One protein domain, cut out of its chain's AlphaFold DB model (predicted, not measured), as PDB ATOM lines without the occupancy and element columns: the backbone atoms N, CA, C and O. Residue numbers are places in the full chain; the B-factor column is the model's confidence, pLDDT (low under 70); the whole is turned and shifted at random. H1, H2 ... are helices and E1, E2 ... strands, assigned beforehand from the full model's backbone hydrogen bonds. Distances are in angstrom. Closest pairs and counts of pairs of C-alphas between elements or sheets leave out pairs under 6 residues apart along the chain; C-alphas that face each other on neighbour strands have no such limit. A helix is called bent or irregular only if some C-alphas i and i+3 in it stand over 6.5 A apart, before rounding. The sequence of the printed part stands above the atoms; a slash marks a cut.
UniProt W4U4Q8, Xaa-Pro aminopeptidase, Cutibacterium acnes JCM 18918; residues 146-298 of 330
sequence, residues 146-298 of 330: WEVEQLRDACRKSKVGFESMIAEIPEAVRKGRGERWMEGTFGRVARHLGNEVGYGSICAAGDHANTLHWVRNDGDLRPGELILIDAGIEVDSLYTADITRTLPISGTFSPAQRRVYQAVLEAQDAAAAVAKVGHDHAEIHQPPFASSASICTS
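This is residues 146 to 298 of the 330 residues of the protein "Xaa-Pro aminopeptidase" of Cutibacterium acnes JCM 18918 (UniProt W4U4Q8). A small sheet of three strands lies between a long helical hairpin, H1 and H2, which covers one of its faces, and the short helix H3 over the other face. Beyond edge strand E3, the long helix H4 grazes the sheet with its residues 257 to 261 and runs away from it, and the last stretch folds back along H4 with the short helices H5 and H6. The printed part has 153 residues with six named helices and three named strands, in the order H1 H2 E1 H3 E2 E3 H4 H5 H6; the sheet's order is E1, E2, E3, all antiparallel, and the class is mostly helix. The whole is compact, with a radius of gyration of the C-alphas of 16.7 A, and flat, with spans of 44 by 44 by 22 A.

The strands are E1, residues 202 to 205, E2, residues 226 to 230, and E3, residues 244 to 248, the last 13.8 A long. H1, residues 146 to 175, is 42.0 A long and begins at C-alpha 146 (-4.656, -7.746, -37.383); it is irregular, with C-alphas 167 and 170 7.4 A apart, and has a kink of 49 degrees near residue 169. H2, residues 178 to 193, is 22.6 A long. H3 holds residues 206 to 210. H4, residues 255 to 274, is 29.1 A long and begins at (-19.033, 30.009, -21.024). H5 holds residues 281 to 285, and H6 residues 292 to 296, ending at (-2.896, 31.646, -17.544).

E1 and E2 are antiparallel at 176 degrees, with N 202 and O 230 2.8 A apart, within hydrogen-bond range. E2 and E3 form a hairpin, antiparallel at 163 degrees, with N 229 and O 245 2.8 A apart, also within range. H1 and H2 are on the same face and make two layers with the sheet, helices over strands. H1 is over E2 and E3 at a height of 10.0 A, and H2 over E1 at 10.4 A. H1 and H2 form a helical hairpin and touch, closest at the C-alphas of Ala 172 and Gly 178, 4.4 A apart; they run opposite ways at a tilt of 36 degrees, only just steep. H3 is on the opposite face, at a height of 6.0 A. H4 touches H5 with residues 271 to 274 alone, closest at the C-alphas of Ala 271 and Ile 284, 5.0 A apart. H4 and H6 only just touch, with 3 pairs of C-alphas within 8 A, closest at Ala 263 and Ile 295, 7.1 A; H4 does so with residues 260 to 263 alone. Every O i to N i+4 pair is within hydrogen-bond range in H2, H4 and H5; H1 has 24 of 26, while H3 and H6 have 0 of 1, with 2 of 2 and 1 of 2 O i to N i+3 pairs within range.

The C-alphas of Lys 175 and Gly 278, the two farthest apart, are 50.0 A apart. The printed part has no cut; the links H3 to E2 and E2 to E3 are long. The mean pLDDT of the printed part is 93.8, but residues 289 to 298 are under 70.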
ATOM      1  N   TRP A 146      -3.554  -7.073 -38.062       97.38
ATOM      2  CA  TRP A 146      -4.656  -7.746 -37.383       97.38
ATOM      3  C   TRP A 146      -4.878  -7.153 -35.990       97.38
ATOM      4  O   TRP A 146      -6.014  -6.813 -35.656       97.38
ATOM      5  N   GLU A 147      -3.813  -6.951 -35.212       97.62
ATOM      6  CA  GLU A 147      -3.848  -6.331 -33.883       97.62
ATOM      7  C   GLU A 147      -4.364  -4.883 -33.961       97.62
ATOM      8  O   GLU A 147      -5.192  -4.456 -33.151       97.62
ATOM      9  N   VAL A 148      -3.941  -4.123 -34.981       98.62
ATOM     10  CA  VAL A 148      -4.484  -2.785 -35.260       98.62
ATOM     11  C   VAL A 148      -5.985  -2.849 -35.537       98.62
ATOM     12  O   VAL A 148      -6.728  -1.973 -35.083       98.62
ATOM     13  N   GLU A 149      -6.463  -3.860 -36.263       98.62
ATOM     14  CA  GLU A 149      -7.896  -4.017 -36.499       98.62
ATOM     15  C   GLU A 149      -8.663  -4.381 -35.221       98.62
ATOM     16  O   GLU A 149      -9.753  -3.845 -35.016       98.62
ATOM     17  N   GLN A 150      -8.085  -5.177 -34.313       98.31
ATOM     18  CA  GLN A 150      -8.684  -5.434 -32.995       98.31
ATOM     19  C   GLN A 150      -8.828  -4.140 -32.174       98.31
ATOM     20  O   GLN A 150      -9.891  -3.871 -31.612       98.31
ATOM     21  N   LEU A 151      -7.803  -3.278 -32.170       98.75
ATOM     22  CA  LEU A 151      -7.867  -1.958 -31.523       98.75
ATOM     23  C   LEU A 151      -8.924  -1.046 -32.163       98.75
ATOM     24  O   LEU A 151      -9.660  -0.342 -31.466       98.75
ATOM     25  N   ARG A 152      -9.040  -1.056 -33.496       98.81
ATOM     26  CA  ARG A 152     -10.094  -0.310 -34.204       98.81
ATOM     27  C   ARG A 152     -11.479  -0.832 -33.851       98.81
ATOM     28  O   ARG A 152     -12.397  -0.026 -33.690       98.81
ATOM     29  N   ASP A 153     -11.634  -2.143 -33.716       98.81
ATOM     30  CA  ASP A 153     -12.893  -2.756 -33.311       98.81
ATOM     31  C   ASP A 153     -13.298  -2.353 -31.893       98.81
ATOM     32  O   ASP A 153     -14.420  -1.877 -31.689       98.81
ATOM     33  N   ALA A 154     -12.355  -2.405 -30.950       98.81
ATOM     34  CA  ALA A 154     -12.552  -1.919 -29.590       98.81
ATOM     35  C   ALA A 154     -12.989  -0.445 -29.570       98.81
ATOM     36  O   ALA A 154     -13.953  -0.089 -28.884       98.81
ATOM     37  N   CYS A 155     -12.365   0.415 -30.384       98.88
ATOM     38  CA  CYS A 155     -12.759   1.819 -30.529       98.88
ATOM     39  C   CYS A 155     -14.176   1.985 -31.109       98.88
ATOM     40  O   CYS A 155     -14.968   2.776 -30.587       98.88
ATOM     41  N   ARG A 156     -14.530   1.244 -32.171       98.81
ATOM     42  CA  ARG A 156     -15.870   1.299 -32.789       98.81
ATOM     43  C   ARG A 156     -16.959   0.860 -31.816       98.81
ATOM     44  O   ARG A 156     -17.986   1.528 -31.721       98.81
ATOM     45  N   LYS A 157     -16.737  -0.231 -31.085       98.81
ATOM     46  CA  LYS A 157     -17.680  -0.738 -30.081       98.81
ATOM     47  C   LYS A 157     -17.778   0.213 -28.889       98.81
ATOM     48  O   LYS A 157     -18.885   0.538 -28.462       98.81
ATOM     49  N   SER A 158     -16.652   0.748 -28.412       98.88
ATOM     50  CA  SER A 158     -16.638   1.721 -27.310       98.88
ATOM     51  C   SER A 158     -17.418   2.983 -27.667       98.88
ATOM     52  O   SER A 158     -18.182   3.477 -26.842       98.88
ATOM     53  N   LYS A 159     -17.330   3.457 -28.919       98.81
ATOM     54  CA  LYS A 159     -18.163   4.562 -29.417       98.81
ATOM     55  C   LYS A 159     -19.661   4.298 -29.211       98.81
ATOM     56  O   LYS A 159     -20.358   5.205 -28.767       98.81
ATOM     57  N   VAL A 160     -20.149   3.082 -29.476       98.81
ATOM     58  CA  VAL A 160     -21.558   2.710 -29.221       98.81
ATOM     59  C   VAL A 160     -21.889   2.802 -27.726       98.81
ATOM     60  O   VAL A 160     -22.976   3.255 -27.357       98.81
ATOM     61  N   GLY A 161     -20.942   2.431 -26.859       98.69
ATOM     62  CA  GLY A 161     -21.040   2.620 -25.409       98.69
ATOM     63  C   GLY A 161     -21.198   4.092 -25.025       98.69
ATOM     64  O   GLY A 161     -22.162   4.442 -24.347       98.69
ATOM     65  N   PHE A 162     -20.328   4.973 -25.531       98.88
ATOM     66  CA  PHE A 162     -20.424   6.421 -25.302       98.88
ATOM     67  C   PHE A 162     -21.740   7.011 -25.819       98.88
ATOM     68  O   PHE A 162     -22.382   7.785 -25.113       98.88
ATOM     69  N   GLU A 163     -22.179   6.638 -27.022       98.75
ATOM     70  CA  GLU A 163     -23.460   7.093 -27.581       98.75
ATOM     71  C   GLU A 163     -24.648   6.651 -26.716       98.75
ATOM     72  O   GLU A 163     -25.565   7.440 -26.481       98.75
ATOM     73  N   SER A 164     -24.596   5.429 -26.177       98.62
ATOM     74  CA  SER A 164     -25.608   4.919 -25.248       98.62
ATOM     75  C   SER A 164     -25.618   5.703 -23.933       98.62
ATOM     76  O   SER A 164     -26.684   6.093 -23.468       98.62
ATOM     77  N   MET A 165     -24.448   5.989 -23.352       98.62
ATOM     78  CA  MET A 165     -24.347   6.801 -22.131       98.62
ATOM     79  C   MET A 165     -24.907   8.207 -22.342       98.62
ATOM     80  O   MET A 165     -25.700   8.673 -21.530       98.62
ATOM     81  N   ILE A 166     -24.553   8.859 -23.455       98.56
ATOM     82  CA  ILE A 166     -25.048  10.199 -23.805       98.56
ATOM     83  C   ILE A 166     -26.577  10.213 -23.886       98.56
ATOM     84  O   ILE A 166     -27.210  11.110 -23.328       98.56
ATOM     85  N   ALA A 167     -27.174   9.217 -24.548       98.56
ATOM     86  CA  ALA A 167     -28.625   9.094 -24.663       98.56
ATOM     87  C   ALA A 167     -29.320   8.874 -23.303       98.56
ATOM     88  O   ALA A 167     -30.455   9.307 -23.115       98.56
ATOM     89  N   GLU A 168     -28.632   8.241 -22.351       98.44
ATOM     90  CA  GLU A 168     -29.145   7.895 -21.021       98.44
ATOM     91  C   GLU A 168     -28.950   8.999 -19.964       98.44
ATOM     92  O   GLU A 168     -29.526   8.900 -18.879       98.44
ATOM     93  N   ILE A 169     -28.196  10.074 -20.249       98.50
ATOM     94  CA  ILE A 169     -27.969  11.184 -19.297       98.50
ATOM     95  C   ILE A 169     -29.283  11.713 -18.682       98.50
ATOM     96  O   ILE A 169     -29.338  11.843 -17.456       98.50
ATOM     97  N   PRO A 170     -30.364  11.990 -19.447       98.25
ATOM     98  CA  PRO A 170     -31.616  12.479 -18.864       98.25
ATOM     99  C   PRO A 170     -32.236  11.507 -17.851       98.25
ATOM    100  O   PRO A 170     -32.733  11.927 -16.805       98.25
ATOM    101  N   GLU A 171     -32.180  10.202 -18.129       98.38
ATOM    102  CA  GLU A 171     -32.705   9.170 -17.232       98.38
ATOM    103  C   GLU A 171     -31.828   8.997 -15.989       98.38
ATOM    104  O   GLU A 171     -32.361   8.843 -14.887       98.38
ATOM    105  N   ALA A 172     -30.506   9.099 -16.139       98.25
ATOM    106  CA  ALA A 172     -29.549   9.055 -15.038       98.25
ATOM    107  C   ALA A 172     -29.739  10.218 -14.051       98.25
ATOM    108  O   ALA A 172     -29.706  10.015 -12.837       98.25
ATOM    109  N   VAL A 173     -30.014  11.426 -14.559       98.50
ATOM    110  CA  VAL A 173     -30.395  12.587 -13.733       98.50
ATOM    111  C   VAL A 173     -31.720  12.315 -13.016       98.50
ATOM    112  O   VAL A 173     -31.841  12.541 -11.814       98.50
ATOM    113  N   ARG A 174     -32.729  11.808 -13.738       98.38
ATOM    114  CA  ARG A 174     -34.085  11.607 -13.207       98.38
ATOM    115  C   ARG A 174     -34.162  10.527 -12.126       98.38
ATOM    116  O   ARG A 174     -34.967  10.649 -11.205       98.38
ATOM    117  N   LYS A 175     -33.392   9.445 -12.263       97.69
ATOM    118  CA  LYS A 175     -33.422   8.287 -11.352       97.69
ATOM    119  C   LYS A 175     -32.433   8.399 -10.188       97.69
ATOM    120  O   LYS A 175     -32.580   7.648  -9.223       97.69
ATOM    121  N   GLY A 176     -31.482   9.332 -10.257       96.25
ATOM    122  CA  GLY A 176     -30.409   9.473  -9.275       96.25
ATOM    123  C   GLY A 176     -29.367   8.357  -9.376       96.25
ATOM    124  O   GLY A 176     -29.507   7.412 -10.155       96.25
ATOM    125  N   ARG A 177     -28.298   8.474  -8.580       97.38
ATOM    126  CA  ARG A 177     -27.090   7.629  -8.650       97.38
ATOM    127  C   ARG A 177     -26.506   7.600 -10.063       97.38
ATOM    128  O   ARG A 177     -26.146   6.541 -10.580       97.38
ATOM    129  N   GLY A 178     -26.495   8.760 -10.713       98.50
ATOM    130  CA  GLY A 178     -26.277   8.845 -12.149       98.50
ATOM    131  C   GLY A 178     -24.886   8.376 -12.594       98.50
ATOM    132  O   GLY A 178     -24.780   7.823 -13.680       98.50
ATOM    133  N   GLU A 179     -23.842   8.497 -11.766       98.75
ATOM    134  CA  GLU A 179     -22.510   7.962 -12.099       98.75
ATOM    135  C   GLU A 179     -22.538   6.429 -12.249       98.75
ATOM    136  O   GLU A 179     -22.091   5.891 -13.258       98.75
ATOM    137  N   ARG A 180     -23.183   5.723 -11.312       98.50
ATOM    138  CA  ARG A 180     -23.463   4.275 -11.403       98.50
ATOM    139  C   ARG A 180     -24.379   3.920 -12.568       98.50
ATOM    140  O   ARG A 180     -24.244   2.846 -13.148       98.50
ATOM    141  N   TRP A 181     -25.345   4.782 -12.892       98.69
ATOM    142  CA  TRP A 181     -26.208   4.575 -14.058       98.69
ATOM    143  C   TRP A 181     -25.387   4.590 -15.347       98.69
ATOM    144  O   TRP A 181     -25.565   3.727 -16.207       98.69
ATOM    145  N   MET A 182     -24.463   5.546 -15.464       98.69
ATOM    146  CA  MET A 182     -23.525   5.654 -16.576       98.69
ATOM    147  C   MET A 182     -22.604   4.427 -16.643       98.69
ATOM    148  O   MET A 182     -22.569   3.769 -17.683       98.69
ATOM    149  N   GLU A 183     -21.959   4.055 -15.534       98.69
ATOM    150  CA  GLU A 183     -21.116   2.851 -15.431       98.69
ATOM    151  C   GLU A 183     -21.869   1.593 -15.896       98.69
ATOM    152  O   GLU A 183     -21.407   0.875 -16.782       98.69
ATOM    153  N   GLY A 184     -23.076   1.356 -15.371       98.62
ATOM    154  CA  GLY A 184     -23.895   0.204 -15.752       98.62
ATOM    155  C   GLY A 184     -24.376   0.248 -17.206       98.62
ATOM    156  O   GLY A 184     -24.494  -0.796 -17.852       98.62
ATOM    157  N   THR A 185     -24.625   1.442 -17.750       98.69
ATOM    158  CA  THR A 185     -24.980   1.621 -19.167       98.69
ATOM    159  C   THR A 185     -23.829   1.194 -20.066       98.69
ATOM    160  O   THR A 185     -24.054   0.428 -21.005       98.69
ATOM    161  N   PHE A 186     -22.608   1.643 -19.766       98.81
ATOM    162  CA  PHE A 186     -21.426   1.257 -20.530       98.81
ATOM    163  C   PHE A 186     -21.118  -0.231 -20.366       98.81
ATOM    164  O   PHE A 186     -20.979  -0.922 -21.371       98.81
ATOM    165  N   GLY A 187     -21.118  -0.749 -19.132       98.69
ATOM    166  CA  GLY A 187     -20.861  -2.165 -18.846       98.69
ATOM    167  C   GLY A 187     -21.824  -3.109 -19.573       98.69
ATOM    168  O   GLY A 187     -21.405  -4.114 -20.140       98.69
ATOM    169  N   ARG A 188     -23.113  -2.751 -19.676       98.56
ATOM    170  CA  ARG A 188     -24.083  -3.519 -20.477       98.56
ATOM    171  C   ARG A 188     -23.695  -3.584 -21.957       98.56
ATOM    172  O   ARG A 188     -23.874  -4.625 -22.582       98.56
ATOM    173  N   VAL A 189     -23.226  -2.476 -22.535       98.62
ATOM    174  CA  VAL A 189     -22.791  -2.437 -23.940       98.62
ATOM    175  C   VAL A 189     -21.477  -3.194 -24.113       98.62
ATOM    176  O   VAL A 189     -21.366  -3.975 -25.057       98.62
ATOM    177  N   ALA A 190     -20.533  -3.018 -23.186       98.44
ATOM    178  CA  ALA A 190     -19.254  -3.714 -23.159       98.44
ATOM    179  C   ALA A 190     -19.444  -5.229 -23.192       98.44
ATOM    180  O   ALA A 190     -18.968  -5.876 -24.119       98.44
ATOM    181  N   ARG A 191     -20.263  -5.765 -22.281       97.44
ATOM    182  CA  ARG A 191     -20.530  -7.205 -22.212       97.44
ATOM    183  C   ARG A 191     -21.353  -7.748 -23.383       97.44
ATOM    184  O   ARG A 191     -21.362  -8.949 -23.627       97.44
ATOM    185  N   HIS A 192     -22.106  -6.896 -24.079       98.12
ATOM    186  CA  HIS A 192     -22.901  -7.318 -25.233       98.12
ATOM    187  C   HIS A 192     -22.093  -7.343 -26.535       98.12
ATOM    188  O   HIS A 192     -22.309  -8.224 -27.363       98.12
ATOM    189  N   LEU A 193     -21.227  -6.347 -26.745       98.06
ATOM    190  CA  LEU A 193     -20.513  -6.153 -28.010       98.06
ATOM    191  C   LEU A 193     -19.059  -6.640 -27.974       98.06
ATOM    192  O   LEU A 193     -18.468  -6.819 -29.039       98.06
ATOM    193  N   GLY A 194     -18.472  -6.813 -26.795       96.62
ATOM    194  CA  GLY A 194     -17.129  -7.351 -26.606       96.62
ATOM    195  C   GLY A 194     -17.085  -8.313 -25.426       96.62
ATOM    196  O   GLY A 194     -18.106  -8.893 -25.053       96.62
ATOM    197  N   ASN A 195     -15.906  -8.427 -24.823       95.75
ATOM    198  CA  ASN A 195     -15.698  -9.270 -23.665       95.75
ATOM    199  C   ASN A 195     -16.213  -8.574 -22.398       95.75
ATOM    200  O   ASN A 195     -17.186  -9.005 -21.784       95.75
ATOM    201  N   GLU A 196     -15.591  -7.465 -22.016       96.38
ATOM    202  CA  GLU A 196     -15.888  -6.743 -20.778       96.38
ATOM    203  C   GLU A 196     -15.420  -5.284 -20.910       96.38
ATOM    204  O   GLU A 196     -14.934  -4.857 -21.963       96.38
ATOM    205  N   VAL A 197     -15.568  -4.478 -19.862       98.00
ATOM    206  CA  VAL A 197     -14.791  -3.235 -19.756       98.00
ATOM    207  C   VAL A 197     -13.298  -3.562 -19.616       98.00
ATOM    208  O   VAL A 197     -12.924  -4.428 -18.829       98.00
ATOM    209  N   GLY A 198     -12.428  -2.864 -20.350       97.06
ATOM    210  CA  GLY A 198     -10.976  -3.085 -20.259       97.06
ATOM    211  C   GLY A 198     -10.356  -2.576 -18.957       97.06
ATOM    212  O   GLY A 198      -9.276  -3.001 -18.557       97.06
ATOM    213  N   TYR A 199     -11.058  -1.676 -18.274       97.88
ATOM    214  CA  TYR A 199     -10.732  -1.165 -16.951       97.88
ATOM    215  C   TYR A 199     -12.006  -0.633 -16.288       97.88
ATOM    216  O   TYR A 199     -13.014  -0.379 -16.953       97.88
ATOM    217  N   GLY A 200     -11.978  -0.472 -14.962       96.75
ATOM    218  CA  GLY A 200     -13.113   0.082 -14.222       96.75
ATOM    219  C   GLY A 200     -13.457   1.478 -14.735       96.75
ATOM    220  O   GLY A 200     -12.641   2.390 -14.608       96.75
ATOM    221  N   SER A 201     -14.646   1.633 -15.324       98.44
ATOM    222  CA  SER A 201     -15.061   2.896 -15.935       98.44
ATOM    223  C   SER A 201     -15.104   4.014 -14.897       98.44
ATOM    224  O   SER A 201     -15.614   3.830 -13.790       98.44
ATOM    225  N   ILE A 202     -14.615   5.190 -15.266       98.88
ATOM    226  CA  ILE A 202     -14.661   6.398 -14.442       98.88
ATOM    227  C   ILE A 202     -15.822   7.234 -14.958       98.88
ATOM    228  O   ILE A 202     -15.800   7.705 -16.089       98.88
ATOM    229  N   CYS A 203     -16.852   7.408 -14.139       98.69
ATOM    230  CA  CYS A 203     -17.991   8.269 -14.436       98.69
ATOM    231  C   CYS A 203     -18.033   9.344 -13.355       98.69
ATOM    232  O   CYS A 203     -18.620   9.134 -12.302       98.69
ATOM    233  N   ALA A 204     -17.367  10.473 -13.589       98.75
ATOM    234  CA  ALA A 204     -17.082  11.468 -12.564       98.75
ATOM    235  C   ALA A 204     -17.797  12.794 -12.861       98.75
ATOM    236  O   ALA A 204     -17.430  13.527 -13.784       98.75
ATOM    237  N   ALA A 205     -18.837  13.105 -12.090       98.62
ATOM    238  CA  ALA A 205     -19.621  14.328 -12.215       98.62
ATOM    239  C   ALA A 205     -19.113  15.439 -11.284       98.62
ATOM    240  O   ALA A 205     -18.677  15.199 -10.158       98.62
ATOM    241  N   GLY A 206     -19.184  16.686 -11.755       98.31
ATOM    242  CA  GLY A 206     -18.812  17.856 -10.963       98.31
ATOM    243  C   GLY A 206     -17.370  17.780 -10.450       98.31
ATOM    244  O   GLY A 206     -16.437  17.589 -11.227       98.31
ATOM    245  N   ASP A 207     -17.186  17.944  -9.139       98.00
ATOM    246  CA  ASP A 207     -15.862  17.940  -8.498       98.00
ATOM    247  C   ASP A 207     -15.179  16.562  -8.509       98.00
ATOM    248  O   ASP A 207     -13.952  16.484  -8.461       98.00
ATOM    249  N   HIS A 208     -15.934  15.465  -8.664       98.62
ATOM    250  CA  HIS A 208     -15.340  14.131  -8.786       98.62
ATOM    251  C   HIS A 208     -14.407  14.029 -10.000       98.62
ATOM    252  O   HIS A 208     -13.431  13.283  -9.953       98.62
ATOM    253  N   ALA A 209     -14.643  14.823 -11.056       97.88
ATOM    254  CA  ALA A 209     -13.784  14.873 -12.240       97.88
ATOM    255  C   ALA A 209     -12.351  15.366 -11.941       97.88
ATOM    256  O   ALA A 209     -11.460  15.188 -12.767       97.88
ATOM    257  N   ASN A 210     -12.107  15.949 -10.760       97.69
ATOM    258  CA  ASN A 210     -10.772  16.324 -10.287       97.69
ATOM    259  C   ASN A 210     -10.025  15.162  -9.595       97.69
ATOM    260  O   ASN A 210      -8.871  15.322  -9.199       97.69
ATOM    261  N   THR A 211     -10.657  13.991  -9.445       98.06
ATOM    262  CA  THR A 211     -10.039  12.765  -8.919       98.06
ATOM    263  C   THR A 211      -9.756  11.793 -10.062       98.06
ATOM    264  O   THR A 211     -10.672  11.180 -10.601       98.06
ATOM    265  N   LEU A 212      -8.475  11.615 -10.407       96.06
ATOM    266  CA  LEU A 212      -8.057  10.926 -11.639       96.06
ATOM    267  C   LEU A 212      -8.576   9.490 -11.786       96.06
ATOM    268  O   LEU A 212      -8.894   9.092 -12.893       96.06
ATOM    269  N   HIS A 213      -8.679   8.720 -10.698       97.00
ATOM    270  CA  HIS A 213      -9.200   7.345 -10.714       97.00
ATOM    271  C   HIS A 213     -10.471   7.220  -9.862       97.00
ATOM    272  O   HIS A 213     -10.542   6.415  -8.928       97.00
ATOM    273  N   TRP A 214     -11.476   8.053 -10.148       97.94
ATOM    274  CA  TRP A 214     -12.790   7.981  -9.506       97.94
ATOM    275  C   TRP A 214     -13.600   6.770 -10.002       97.94
ATOM    276  O   TRP A 214     -14.525   6.898 -10.789       97.94
ATOM    277  N   VAL A 215     -13.256   5.572  -9.528       95.62
ATOM    278  CA  VAL A 215     -13.953   4.312  -9.882       95.62
ATOM    279  C   VAL A 215     -15.113   3.976  -8.941       95.62
ATOM    280  O   VAL A 215     -15.775   2.952  -9.078       95.62
ATOM    281  N   ARG A 216     -15.342   4.812  -7.923       97.38
ATOM    282  CA  ARG A 216     -16.410   4.609  -6.934       97.38
ATOM    283  C   ARG A 216     -17.796   4.902  -7.516       97.38
ATOM    284  O   ARG A 216     -18.771   4.276  -7.084       97.38
ATOM    285  N   ASN A 217     -17.856   5.852  -8.455       98.38
ATOM    286  CA  ASN A 217     -19.023   6.202  -9.265       98.38
ATOM    287  C   ASN A 217     -20.325   6.354  -8.454       98.38
ATOM    288  O   ASN A 217     -21.378   5.860  -8.850       98.38
ATOM    289  N   ASP A 218     -20.290   6.950  -7.263       97.94
ATOM    290  CA  ASP A 218     -21.462   7.013  -6.380       97.94
ATOM    291  C   ASP A 218     -22.156   8.378  -6.308       97.94
ATOM    292  O   ASP A 218     -23.095   8.533  -5.526       97.94
ATOM    293  N   GLY A 219     -21.763   9.322  -7.164       97.88
ATOM    294  CA  GLY A 219     -22.380  10.633  -7.320       97.88
ATOM    295  C   GLY A 219     -23.663  10.661  -8.162       97.88
ATOM    296  O   GLY A 219     -24.000   9.744  -8.922       97.88
ATOM    297  N   ASP A 220     -24.383  11.775  -8.026       98.56
ATOM    298  CA  ASP A 220     -25.517  12.146  -8.873       98.56
ATOM    299  C   ASP A 220     -25.063  13.011 -10.052       98.56
ATOM    300  O   ASP A 220     -24.082  13.744  -9.961       98.56
ATOM    301  N   LEU A 221     -25.839  12.998 -11.137       98.62
ATOM    302  CA  LEU A 221     -25.656  13.918 -12.258       98.62
ATOM    303  C   LEU A 221     -26.553  15.134 -12.036       98.62
ATOM    304  O   LEU A 221     -27.776  14.997 -11.963       98.62
ATOM    305  N   ARG A 222     -25.964  16.331 -11.944       98.38
ATOM    306  CA  ARG A 222     -26.714  17.570 -11.700       98.38
ATOM    307  C   ARG A 222     -26.665  18.489 -12.921       98.38
ATOM    308  O   ARG A 222     -25.584  18.773 -13.440       98.38
ATOM    309  N   PRO A 223     -27.816  18.999 -13.396       98.00
ATOM    310  CA  PRO A 223     -27.835  20.032 -14.423       98.00
ATOM    311  C   PRO A 223     -26.965  21.236 -14.029       98.00
ATOM    312  O   PRO A 223     -26.995  21.687 -12.888       98.00
ATOM    313  N   GLY A 224     -26.204  21.763 -14.986       97.56
ATOM    314  CA  GLY A 224     -25.227  22.833 -14.780       97.56
ATOM    315  C   GLY A 224     -23.798  22.347 -14.519       97.56
ATOM    316  O   GLY A 224     -22.874  23.140 -14.677       97.56
ATOM    317  N   GLU A 225     -23.590  21.066 -14.204       98.56
ATOM    318  CA  GLU A 225     -22.264  20.459 -14.026       98.56
ATOM    319  C   GLU A 225     -21.771  19.749 -15.306       98.56
ATOM    320  O   GLU A 225     -22.506  19.579 -16.287       98.56
ATOM    321  N   LEU A 226     -20.490  19.366 -15.305       98.75
ATOM    322  CA  LEU A 226     -19.897  18.475 -16.304       98.75
ATOM    323  C   LEU A 226     -19.873  17.040 -15.769       98.75
ATOM    324  O   LEU A 226     -19.828  16.836 -14.559       98.75
ATOM    325  N   ILE A 227     -19.827  16.071 -16.675       98.75
ATOM    326  CA  ILE A 227     -19.420  14.697 -16.393       98.75
ATOM    327  C   ILE A 227     -18.192  14.360 -17.240       98.75
ATOM    328  O   ILE A 227     -18.192  14.613 -18.445       98.75
ATOM    329  N   LEU A 228     -17.154  13.816 -16.609       98.81
ATOM    330  CA  LEU A 228     -16.018  13.173 -17.263       98.81
ATOM    331  C   LEU A 228     -16.266  11.667 -17.265       98.81
ATOM    332  O   LEU A 228     -16.513  11.073 -16.218       98.81
ATOM    333  N   ILE A 229     -16.228  11.070 -18.448       98.75
ATOM    334  CA  ILE A 229     -16.384   9.636 -18.652       98.75
ATOM    335  C   ILE A 229     -15.077   9.110 -19.223       98.75
ATOM    336  O   ILE A 229     -14.695   9.538 -20.311       98.75
ATOM    337  N   ASP A 230     -14.435   8.187 -18.519       98.88
ATOM    338  CA  ASP A 230     -13.298   7.407 -18.995       98.88
ATOM    339  C   ASP A 230     -13.683   5.931 -19.049       98.88
ATOM    340  O   ASP A 230     -13.997   5.325 -18.019       98.88
ATOM    341  N   ALA A 231     -13.755   5.371 -20.253       98.75
ATOM    342  CA  ALA A 231     -14.203   4.004 -20.443       98.75
ATOM    343  C   ALA A 231     -13.723   3.421 -21.775       98.75
ATOM    344  O   ALA A 231     -13.662   4.104 -22.801       98.75
ATOM    345  N   GLY A 232     -13.488   2.112 -21.777       98.69
ATOM    346  CA  GLY A 232     -13.102   1.359 -22.958       98.69
ATOM    347  C   GLY A 232     -13.596  -0.078 -22.887       98.69
ATOM    348  O   GLY A 232     -13.619  -0.687 -21.818       98.69
ATOM    349  N   ILE A 233     -14.043  -0.601 -24.025       98.75
ATOM    350  CA  ILE A 233     -14.406  -2.011 -24.178       98.75
ATOM    351  C   ILE A 233     -13.139  -2.800 -24.489       98.75
ATOM    352  O   ILE A 233     -12.396  -2.428 -25.400       98.75
ATOM    353  N   GLU A 234     -12.948  -3.904 -23.774       98.19
ATOM    354  CA  GLU A 234     -12.073  -4.996 -24.179       98.19
ATOM    355  C   GLU A 234     -12.868  -5.934 -25.095       98.19
ATOM    356  O   GLU A 234     -13.934  -6.430 -24.724       98.19
ATOM    357  N   VAL A 235     -12.403  -6.136 -26.327       97.88
ATOM    358  CA  VAL A 235     -13.014  -7.097 -27.259       97.88
ATOM    359  C   VAL A 235     -12.563  -8.521 -26.935       97.88
ATOM    360  O   VAL A 235     -11.624  -8.712 -26.173       97.88
ATOM    361  N   ASP A 236     -13.207  -9.522 -27.531       95.81
ATOM    362  CA  ASP A 236     -12.939 -10.947 -27.263       95.81
ATOM    363  C   ASP A 236     -11.458 -11.328 -27.429       95.81
ATOM    364  O   ASP A 236     -10.952 -12.168 -26.694       95.81
ATOM    365  N   SER A 237     -10.741 -10.642 -28.328       95.81
ATOM    366  CA  SER A 237      -9.294 -10.791 -28.541       95.81
ATOM    367  C   SER A 237      -8.407 -10.175 -27.445       95.81
ATOM    368  O   SER A 237      -7.186 -10.131 -27.582       95.81
ATOM    369  N   LEU A 238      -9.012  -9.666 -26.366       96.50
ATOM    370  CA  LEU A 238      -8.389  -8.994 -25.219       96.50
ATOM    371  C   LEU A 238      -7.690  -7.658 -25.538       96.50
ATOM    372  O   LEU A 238      -6.933  -7.130 -24.718       96.50
ATOM    373  N   TYR A 239      -7.963  -7.079 -26.710       97.62
ATOM    374  CA  TYR A 239      -7.586  -5.706 -27.048       97.62
ATOM    375  C   TYR A 239      -8.607  -4.725 -26.490       97.62
ATOM    376  O   TYR A 239      -9.811  -4.933 -26.620       97.62
ATOM    377  N   THR A 240      -8.135  -3.619 -25.921       98.25
ATOM    378  CA  THR A 240      -9.004  -2.603 -25.323       98.25
ATOM    379  C   THR A 240      -8.845  -1.248 -25.990       98.25
ATOM    380  O   THR A 240      -7.756  -0.872 -26.427       98.25
ATOM    381  N   ALA A 241      -9.941  -0.496 -26.036       98.56
ATOM    382  CA  ALA A 241      -9.885   0.948 -26.208       98.56
ATOM    383  C   ALA A 241      -9.632   1.627 -24.853       98.56
ATOM    384  O   ALA A 241      -9.863   1.027 -23.805       98.56
ATOM    385  N   ASP A 242      -9.202   2.883 -24.896       98.69
ATOM    386  CA  ASP A 242      -9.109   3.780 -23.745       98.69
ATOM    387  C   ASP A 242      -9.517   5.176 -24.228       98.69
ATOM    388  O   ASP A 242      -8.893   5.748 -25.132       98.69
ATOM    389  N   ILE A 243     -10.676   5.646 -23.772       98.75
ATOM    390  CA  ILE A 243     -11.318   6.845 -24.304       98.75
ATOM    391  C   ILE A 243     -11.886   7.655 -23.147       98.75
ATOM    392  O   ILE A 243     -12.780   7.202 -22.440       98.75
ATOM    393  N   THR A 244     -11.479   8.920 -23.065       98.75
ATOM    394  CA  THR A 244     -12.094   9.898 -22.162       98.75
ATOM    395  C   THR A 244     -12.936  10.921 -22.932       98.75
ATOM    396  O   THR A 244     -12.514  11.456 -23.967       98.75
ATOM    397  N   ARG A 245     -14.132  11.258 -22.439       98.56
ATOM    398  CA  ARG A 245     -14.963  12.378 -22.919       98.56
ATOM    399  C   ARG A 245     -15.548  13.159 -21.750       98.56
ATOM    400  O   ARG A 245     -16.103  12.575 -20.829       98.56
ATOM    401  N   THR A 246     -15.508  14.487 -21.848       98.62
ATOM    402  CA  THR A 246     -16.126  15.389 -20.865       98.62
ATOM    403  C   THR A 246     -17.285  16.145 -21.499       98.62
ATOM    404  O   THR A 246     -17.111  16.801 -22.526       98.62
ATOM    405  N   LEU A 247     -18.470  16.056 -20.898       98.19
ATOM    406  CA  LEU A 247     -19.725  16.537 -21.472       98.19
ATOM    407  C   LEU A 247     -20.517  17.376 -20.457       98.19
ATOM    408  O   LEU A 247     -20.478  17.086 -19.262       98.19
ATOM    409  N   PRO A 248     -21.266  18.404 -20.893       98.50
ATOM    410  CA  PRO A 248     -22.175  19.127 -20.017       98.50
ATOM    411  C   PRO A 248     -23.427  18.291 -19.760       98.50
ATOM    412  O   PRO A 248     -24.123  17.912 -20.702       98.50
ATOM    413  N   ILE A 249     -23.770  18.069 -18.490       98.62
ATOM    414  CA  ILE A 249     -24.944  17.265 -18.105       98.62
ATOM    415  C   ILE A 249     -26.244  17.900 -18.628       98.62
ATOM    416  O   ILE A 249     -27.185  17.205 -18.995       98.62
ATOM    417  N   SER A 250     -26.286  19.231 -18.747       97.44
ATOM    418  CA  SER A 250     -27.411  19.969 -19.345       97.44
ATOM    419  C   SER A 250     -27.430  19.981 -20.880       97.44
ATOM    420  O   SER A 250     -28.269  20.659 -21.467       97.44
ATOM    421  N   GLY A 251     -26.486  19.315 -21.550       97.06
ATOM    422  CA  GLY A 251     -26.375  19.274 -23.013       97.06
ATOM    423  C   GLY A 251     -25.764  20.523 -23.662       97.06
ATOM    424  O   GLY A 251     -25.458  20.506 -24.849       97.06
ATOM    425  N   THR A 252     -25.539  21.607 -22.913       97.81
ATOM    426  CA  THR A 252     -24.859  22.820 -23.402       97.81
ATOM    427  C   THR A 252     -23.808  23.286 -22.404       97.81
ATOM    428  O   THR A 252     -24.083  23.396 -21.212       97.81
ATOM    429  N   PHE A 253     -22.605  23.589 -22.896       98.56
ATOM    430  CA  PHE A 253     -21.533  24.149 -22.080       98.56
ATOM    431  C   PHE A 253     -21.856  25.582 -21.650       98.56
ATOM    432  O   PHE A 253     -22.205  26.426 -22.479       98.56
ATOM    433  N   SER A 254     -21.629  25.895 -20.376       98.25
ATOM    434  CA  SER A 254     -21.536  27.285 -19.932       98.25
ATOM    435  C   SER A 254     -20.292  27.963 -20.527       98.25
ATOM    436  O   SER A 254     -19.333  27.281 -20.909       98.25
ATOM    437  N   PRO A 255     -20.228  29.308 -20.560       98.19
ATOM    438  CA  PRO A 255     -19.033  30.009 -21.024       98.19
ATOM    439  C   PRO A 255     -17.758  29.606 -20.270       98.19
ATOM    440  O   PRO A 255     -16.692  29.535 -20.874       98.19
ATOM    441  N   ALA A 256     -17.848  29.324 -18.965       97.31
ATOM    442  CA  ALA A 256     -16.699  28.891 -18.171       97.31
ATOM    443  C   ALA A 256     -16.260  27.463 -18.522       97.31
ATOM    444  O   ALA A 256     -15.077  27.235 -18.761       97.31
ATOM    445  N   GLN A 257     -17.209  26.527 -18.628       98.31
ATOM    446  CA  GLN A 257     -16.914  25.142 -18.999       98.31
ATOM    447  C   GLN A 257     -16.331  25.052 -20.413       98.31
ATOM    448  O   GLN A 257     -15.338  24.360 -20.621       98.31
ATOM    449  N   ARG A 258     -16.898  25.801 -21.373       97.81
ATOM    450  CA  ARG A 258     -16.400  25.846 -22.753       97.81
ATOM    451  C   ARG A 258     -14.958  26.343 -22.823       97.81
ATOM    452  O   ARG A 258     -14.196  25.795 -23.604       97.81
ATOM    453  N   ARG A 259     -14.571  27.344 -22.020       97.31
ATOM    454  CA  ARG A 259     -13.177  27.831 -21.994       97.31
ATOM    455  C   ARG A 259     -12.195  26.735 -21.584       97.31
ATOM    456  O   ARG A 259     -11.185  26.562 -22.253       97.31
ATOM    457  N   VAL A 260     -12.495  26.001 -20.512       96.50
ATOM    458  CA  VAL A 260     -11.625  24.909 -20.038       96.50
ATOM    459  C   VAL A 260     -11.598  23.765 -21.051       96.50
ATOM    460  O   VAL A 260     -10.523  23.312 -21.425       96.50
ATOM    461  N   TYR A 261     -12.767  23.349 -21.544       97.50
ATOM    462  CA  TYR A 261     -12.879  22.293 -22.549       97.50
ATOM    463  C   TYR A 261     -12.065  22.611 -23.807       97.50
ATOM    464  O   TYR A 261     -11.296  21.776 -24.270       97.50
ATOM    465  N   GLN A 262     -12.192  23.834 -24.327       97.38
ATOM    466  CA  GLN A 262     -11.491  24.264 -25.533       97.38
ATOM    467  C   GLN A 262      -9.968  24.261 -25.342       97.38
ATOM    468  O   GLN A 262      -9.253  23.814 -26.228       97.38
ATOM    469  N   ALA A 263      -9.477  24.683 -24.175       95.56
ATOM    470  CA  ALA A 263      -8.046  24.649 -23.885       95.56
ATOM    471  C   ALA A 263      -7.484  23.214 -23.835       95.56
ATOM    472  O   ALA A 263      -6.374  22.973 -24.305       95.56
ATOM    473  N   VAL A 264      -8.245  22.256 -23.291       96.25
ATOM    474  CA  VAL A 264      -7.851  20.835 -23.285       96.25
ATOM    475  C   VAL A 264      -7.922  20.239 -24.691       96.25
ATOM    476  O   VAL A 264      -7.009  19.518 -25.081       96.25
ATOM    477  N   LEU A 265      -8.959  20.572 -25.466       96.44
ATOM    478  CA  LEU A 265      -9.100  20.131 -26.855       96.44
ATOM    479  C   LEU A 265      -7.933  20.622 -27.723       96.44
ATOM    480  O   LEU A 265      -7.322  19.831 -28.429       96.44
ATOM    481  N   GLU A 266      -7.560  21.898 -27.611       95.06
ATOM    482  CA  GLU A 266      -6.407  22.466 -28.325       95.06
ATOM    483  C   GLU A 266      -5.091  21.772 -27.950       95.06
ATOM    484  O   GLU A 266      -4.257  21.508 -28.816       95.06
ATOM    485  N   ALA A 267      -4.900  21.446 -26.667       93.19
ATOM    486  CA  ALA A 267      -3.731  20.697 -26.216       93.19
ATOM    487  C   ALA A 267      -3.722  19.257 -26.762       93.19
ATOM    488  O   ALA A 267      -2.677  18.785 -27.212       93.19
ATOM    489  N   GLN A 268      -4.876  18.580 -26.762       95.56
ATOM    490  CA  GLN A 268      -5.037  17.241 -27.333       95.56
ATOM    491  C   GLN A 268      -4.737  17.234 -28.838       95.56
ATOM    492  O   GLN A 268      -3.980  16.382 -29.302       95.56
ATOM    493  N   ASP A 269      -5.276  18.196 -29.591       95.56
ATOM    494  CA  ASP A 269      -5.046  18.331 -31.033       95.56
ATOM    495  C   ASP A 269      -3.565  18.603 -31.344       95.56
ATOM    496  O   ASP A 269      -2.995  18.015 -32.267       95.56
ATOM    497  N   ALA A 270      -2.907  19.446 -30.540       94.38
ATOM    498  CA  ALA A 270      -1.476  19.711 -30.667       94.38
ATOM    499  C   ALA A 270      -0.629  18.453 -30.406       94.38
ATOM    500  O   ALA A 270       0.297  18.176 -31.169       94.38
ATOM    501  N   ALA A 271      -0.956  17.672 -29.371       95.00
ATOM    502  CA  ALA A 271      -0.278  16.409 -29.077       95.00
ATOM    503  C   ALA A 271      -0.491  15.376 -30.200       95.00
ATOM    504  O   ALA A 271       0.466  14.755 -30.667       95.00
ATOM    505  N   ALA A 272      -1.721  15.246 -30.708       94.75
ATOM    506  CA  ALA A 272      -2.050  14.340 -31.808       94.75
ATOM    507  C   ALA A 272      -1.289  14.686 -33.102       94.75
ATOM    508  O   ALA A 272      -0.891  13.797 -33.853       94.75
ATOM    509  N   ALA A 273      -1.031  15.973 -33.356       94.69
ATOM    510  CA  ALA A 273      -0.247  16.411 -34.507       94.69
ATOM    511  C   ALA A 273       1.242  16.010 -34.435       94.69
ATOM    512  O   ALA A 273       1.866  15.856 -35.496       94.69
ATOM    513  N   VAL A 274       1.789  15.850 -33.221       95.56
ATOM    514  CA  VAL A 274       3.179  15.429 -32.943       95.56
ATOM    515  C   VAL A 274       3.331  13.907 -32.946       95.56
ATOM    516  O   VAL A 274       4.398  13.420 -33.305       95.56
ATOM    517  N   ALA A 275       2.279  13.153 -32.610       94.81
ATOM    518  CA  ALA A 275       2.281  11.690 -32.515       94.81
ATOM    519  C   ALA A 275       2.495  10.989 -33.877       94.81
ATOM    520  O   ALA A 275       1.576  10.443 -34.489       94.81
ATOM    521  N   LYS A 276       3.733  11.033 -34.372       94.25
ATOM    522  CA  LYS A 276       4.202  10.511 -35.659       94.25
ATOM    523  C   LYS A 276       5.577   9.874 -35.482       94.25
ATOM    524  O   LYS A 276       6.287  10.149 -34.518       94.25
ATOM    525  N   VAL A 277       5.968   9.039 -36.446       94.75
ATOM    526  CA  VAL A 277       7.292   8.399 -36.472       94.75
ATOM    527  C   VAL A 277       8.398   9.454 -36.362       94.75
ATOM    528  O   VAL A 277       8.395  10.430 -37.111       94.75
ATOM    529  N   GLY A 278       9.351   9.223 -35.456       95.00
ATOM    530  CA  GLY A 278      10.504  10.097 -35.226       95.00
ATOM    531  C   GLY A 278      10.385  11.031 -34.018       95.00
ATOM    532  O   GLY A 278      11.379  11.671 -33.696       95.00
ATOM    533  N   HIS A 279       9.228  11.075 -33.349       93.94
ATOM    534  CA  HIS A 279       9.030  11.821 -32.105       93.94
ATOM    535  C   HIS A 279       8.927  10.888 -30.899       93.94
ATOM    536  O   HIS A 279       8.355   9.798 -30.998       93.94
ATOM    537  N   ASP A 280       9.460  11.323 -29.759       93.88
ATOM    538  CA  ASP A 280       9.347  10.589 -28.500       93.88
ATOM    539  C   ASP A 280       8.111  10.995 -27.669       93.88
ATOM    540  O   ASP A 280       7.357  11.919 -27.985       93.88
ATOM    541  N   HIS A 281       7.884  10.274 -26.569       91.06
ATOM    542  CA  HIS A 281       6.766  10.538 -25.664       91.06
ATOM    543  C   HIS A 281       6.846  11.920 -24.984       91.06
ATOM    544  O   HIS A 281       5.812  12.533 -24.714       91.06
ATOM    545  N   ALA A 282       8.047  12.425 -24.689       93.00
ATOM    546  CA  ALA A 282       8.215  13.723 -24.041       93.00
ATOM    547  C   ALA A 282       7.796  14.866 -24.977       93.00
ATOM    548  O   ALA A 282       7.143  15.811 -24.529       93.00
ATOM    549  N   GLU A 283       8.091  14.746 -26.273       92.06
ATOM    550  CA  GLU A 283       7.637  15.686 -27.302       92.06
ATOM    551  C   GLU A 283       6.110  15.695 -27.451       92.06
ATOM    552  O   GLU A 283       5.511  16.761 -27.590       92.06
ATOM    553  N   ILE A 284       5.459  14.528 -27.368       92.19
ATOM    554  CA  ILE A 284       3.989  14.422 -27.403       92.19
ATOM    555  C   ILE A 284       3.366  15.040 -26.144       92.19
ATOM    556  O   ILE A 284       2.332  15.700 -26.227       92.19
ATOM    557  N   HIS A 285       3.991  14.848 -24.979       89.56
ATOM    558  CA  HIS A 285       3.513  15.397 -23.710       89.56
ATOM    559  C   HIS A 285       3.687  16.923 -23.616       89.56
ATOM    560  O   HIS A 285       2.929  17.597 -22.918       89.56
ATOM    561  N   GLN A 286       4.677  17.480 -24.318       88.31
ATOM    562  CA  GLN A 286       4.978  18.912 -24.342       88.31
ATOM    563  C   GLN A 286       5.048  19.435 -25.785       88.31
ATOM    564  O   GLN A 286       6.112  19.873 -26.234       88.31
ATOM    565  N   PRO A 287       3.926  19.426 -26.530       83.56
ATOM    566  CA  PRO A 287       3.951  19.801 -27.930       83.56
ATOM    567  C   PRO A 287       4.243  21.311 -28.058       83.56
ATOM    568  O   PRO A 287       3.698  22.110 -27.286       83.56
ATOM    569  N   PRO A 288       5.043  21.748 -29.052       70.06
ATOM    570  CA  PRO A 288       5.544  23.128 -29.159       70.06
ATOM    571  C   PRO A 288       4.469  24.228 -29.209       70.06
ATOM    572  O   PRO A 288       4.773  25.395 -28.969       70.06
ATOM    573  N   PHE A 289       3.221  23.868 -29.531       61.97
ATOM    574  CA  PHE A 289       2.097  24.787 -29.723       61.97
ATOM    575  C   PHE A 289       0.977  24.652 -28.684       61.97
ATOM    576  O   PHE A 289      -0.017  25.367 -28.801       61.97
ATOM    577  N   ALA A 290       1.105  23.796 -27.660       55.47
ATOM    578  CA  ALA A 290       0.132  23.802 -26.569       55.47
ATOM    579  C   ALA A 290       0.258  25.128 -25.812       55.47
ATOM    580  O   ALA A 290       1.151  25.316 -24.981       55.47
ATOM    581  N   SER A 291      -0.640  26.072 -26.102       49.69
ATOM    582  CA  SER A 291      -0.772  27.316 -25.359       49.69
ATOM    583  C   SER A 291      -1.306  27.024 -23.956       49.69
ATOM    584  O   SER A 291      -2.419  27.402 -23.595       49.69
ATOM    585  N   SER A 292      -0.462  26.449 -23.106       48.06
ATOM    586  CA  SER A 292      -0.532  26.620 -21.652       48.06
ATOM    587  C   SER A 292      -0.719  28.105 -21.275       48.06
ATOM    588  O   SER A 292      -1.296  28.432 -20.241       48.06
ATOM    589  N   ALA A 293      -0.334  29.017 -22.176       44.00
ATOM    590  CA  ALA A 293      -0.559  30.453 -22.097       44.00
ATOM    591  C   ALA A 293      -2.036  30.906 -22.073       44.00
ATOM    592  O   ALA A 293      -2.313  31.920 -21.436       44.00
ATOM    593  N   SER A 294      -2.994  30.204 -22.699       42.59
ATOM    594  CA  SER A 294      -4.371  30.731 -22.823       42.59
ATOM    595  C   SER A 294      -5.162  30.644 -21.503       42.59
ATOM    596  O   SER A 294      -5.906  31.560 -21.140       42.59
ATOM    597  N   ILE A 295      -4.921  29.594 -20.702       45.22
ATOM    598  CA  ILE A 295      -5.506  29.454 -19.355       45.22
ATOM    599  C   ILE A 295      -4.904  30.496 -18.397       45.22
ATOM    600  O   ILE A 295      -5.650  31.176 -17.685       45.22
ATOM    601  N   CYS A 296      -3.581  30.703 -18.434       40.12
ATOM    602  CA  CYS A 296      -2.896  31.646 -17.544       40.12
ATOM    603  C   CYS A 296      -3.283  33.119 -17.770       40.12
ATOM    604  O   CYS A 296      -3.216  33.911 -16.831       40.12
ATOM    605  N   THR A 297      -3.733  33.505 -18.969       40.22
ATOM    606  CA  THR A 297      -4.118  34.901 -19.258       40.22
ATOM    607  C   THR A 297      -5.486  35.326 -18.712       40.22
ATOM    608  O   THR A 297      -5.790  36.516 -18.713       40.22
ATOM    609  N   SER A 298      -6.307  34.397 -18.203       41.69
ATOM    610  CA  SER A 298      -7.662  34.683 -17.689       41.69
ATOM    611  C   SER A 298      -7.761  34.871 -16.163       41.69
ATOM    612  O   SER A 298      -8.863  34.926 -15.620       41.69
TER     613      SER A 298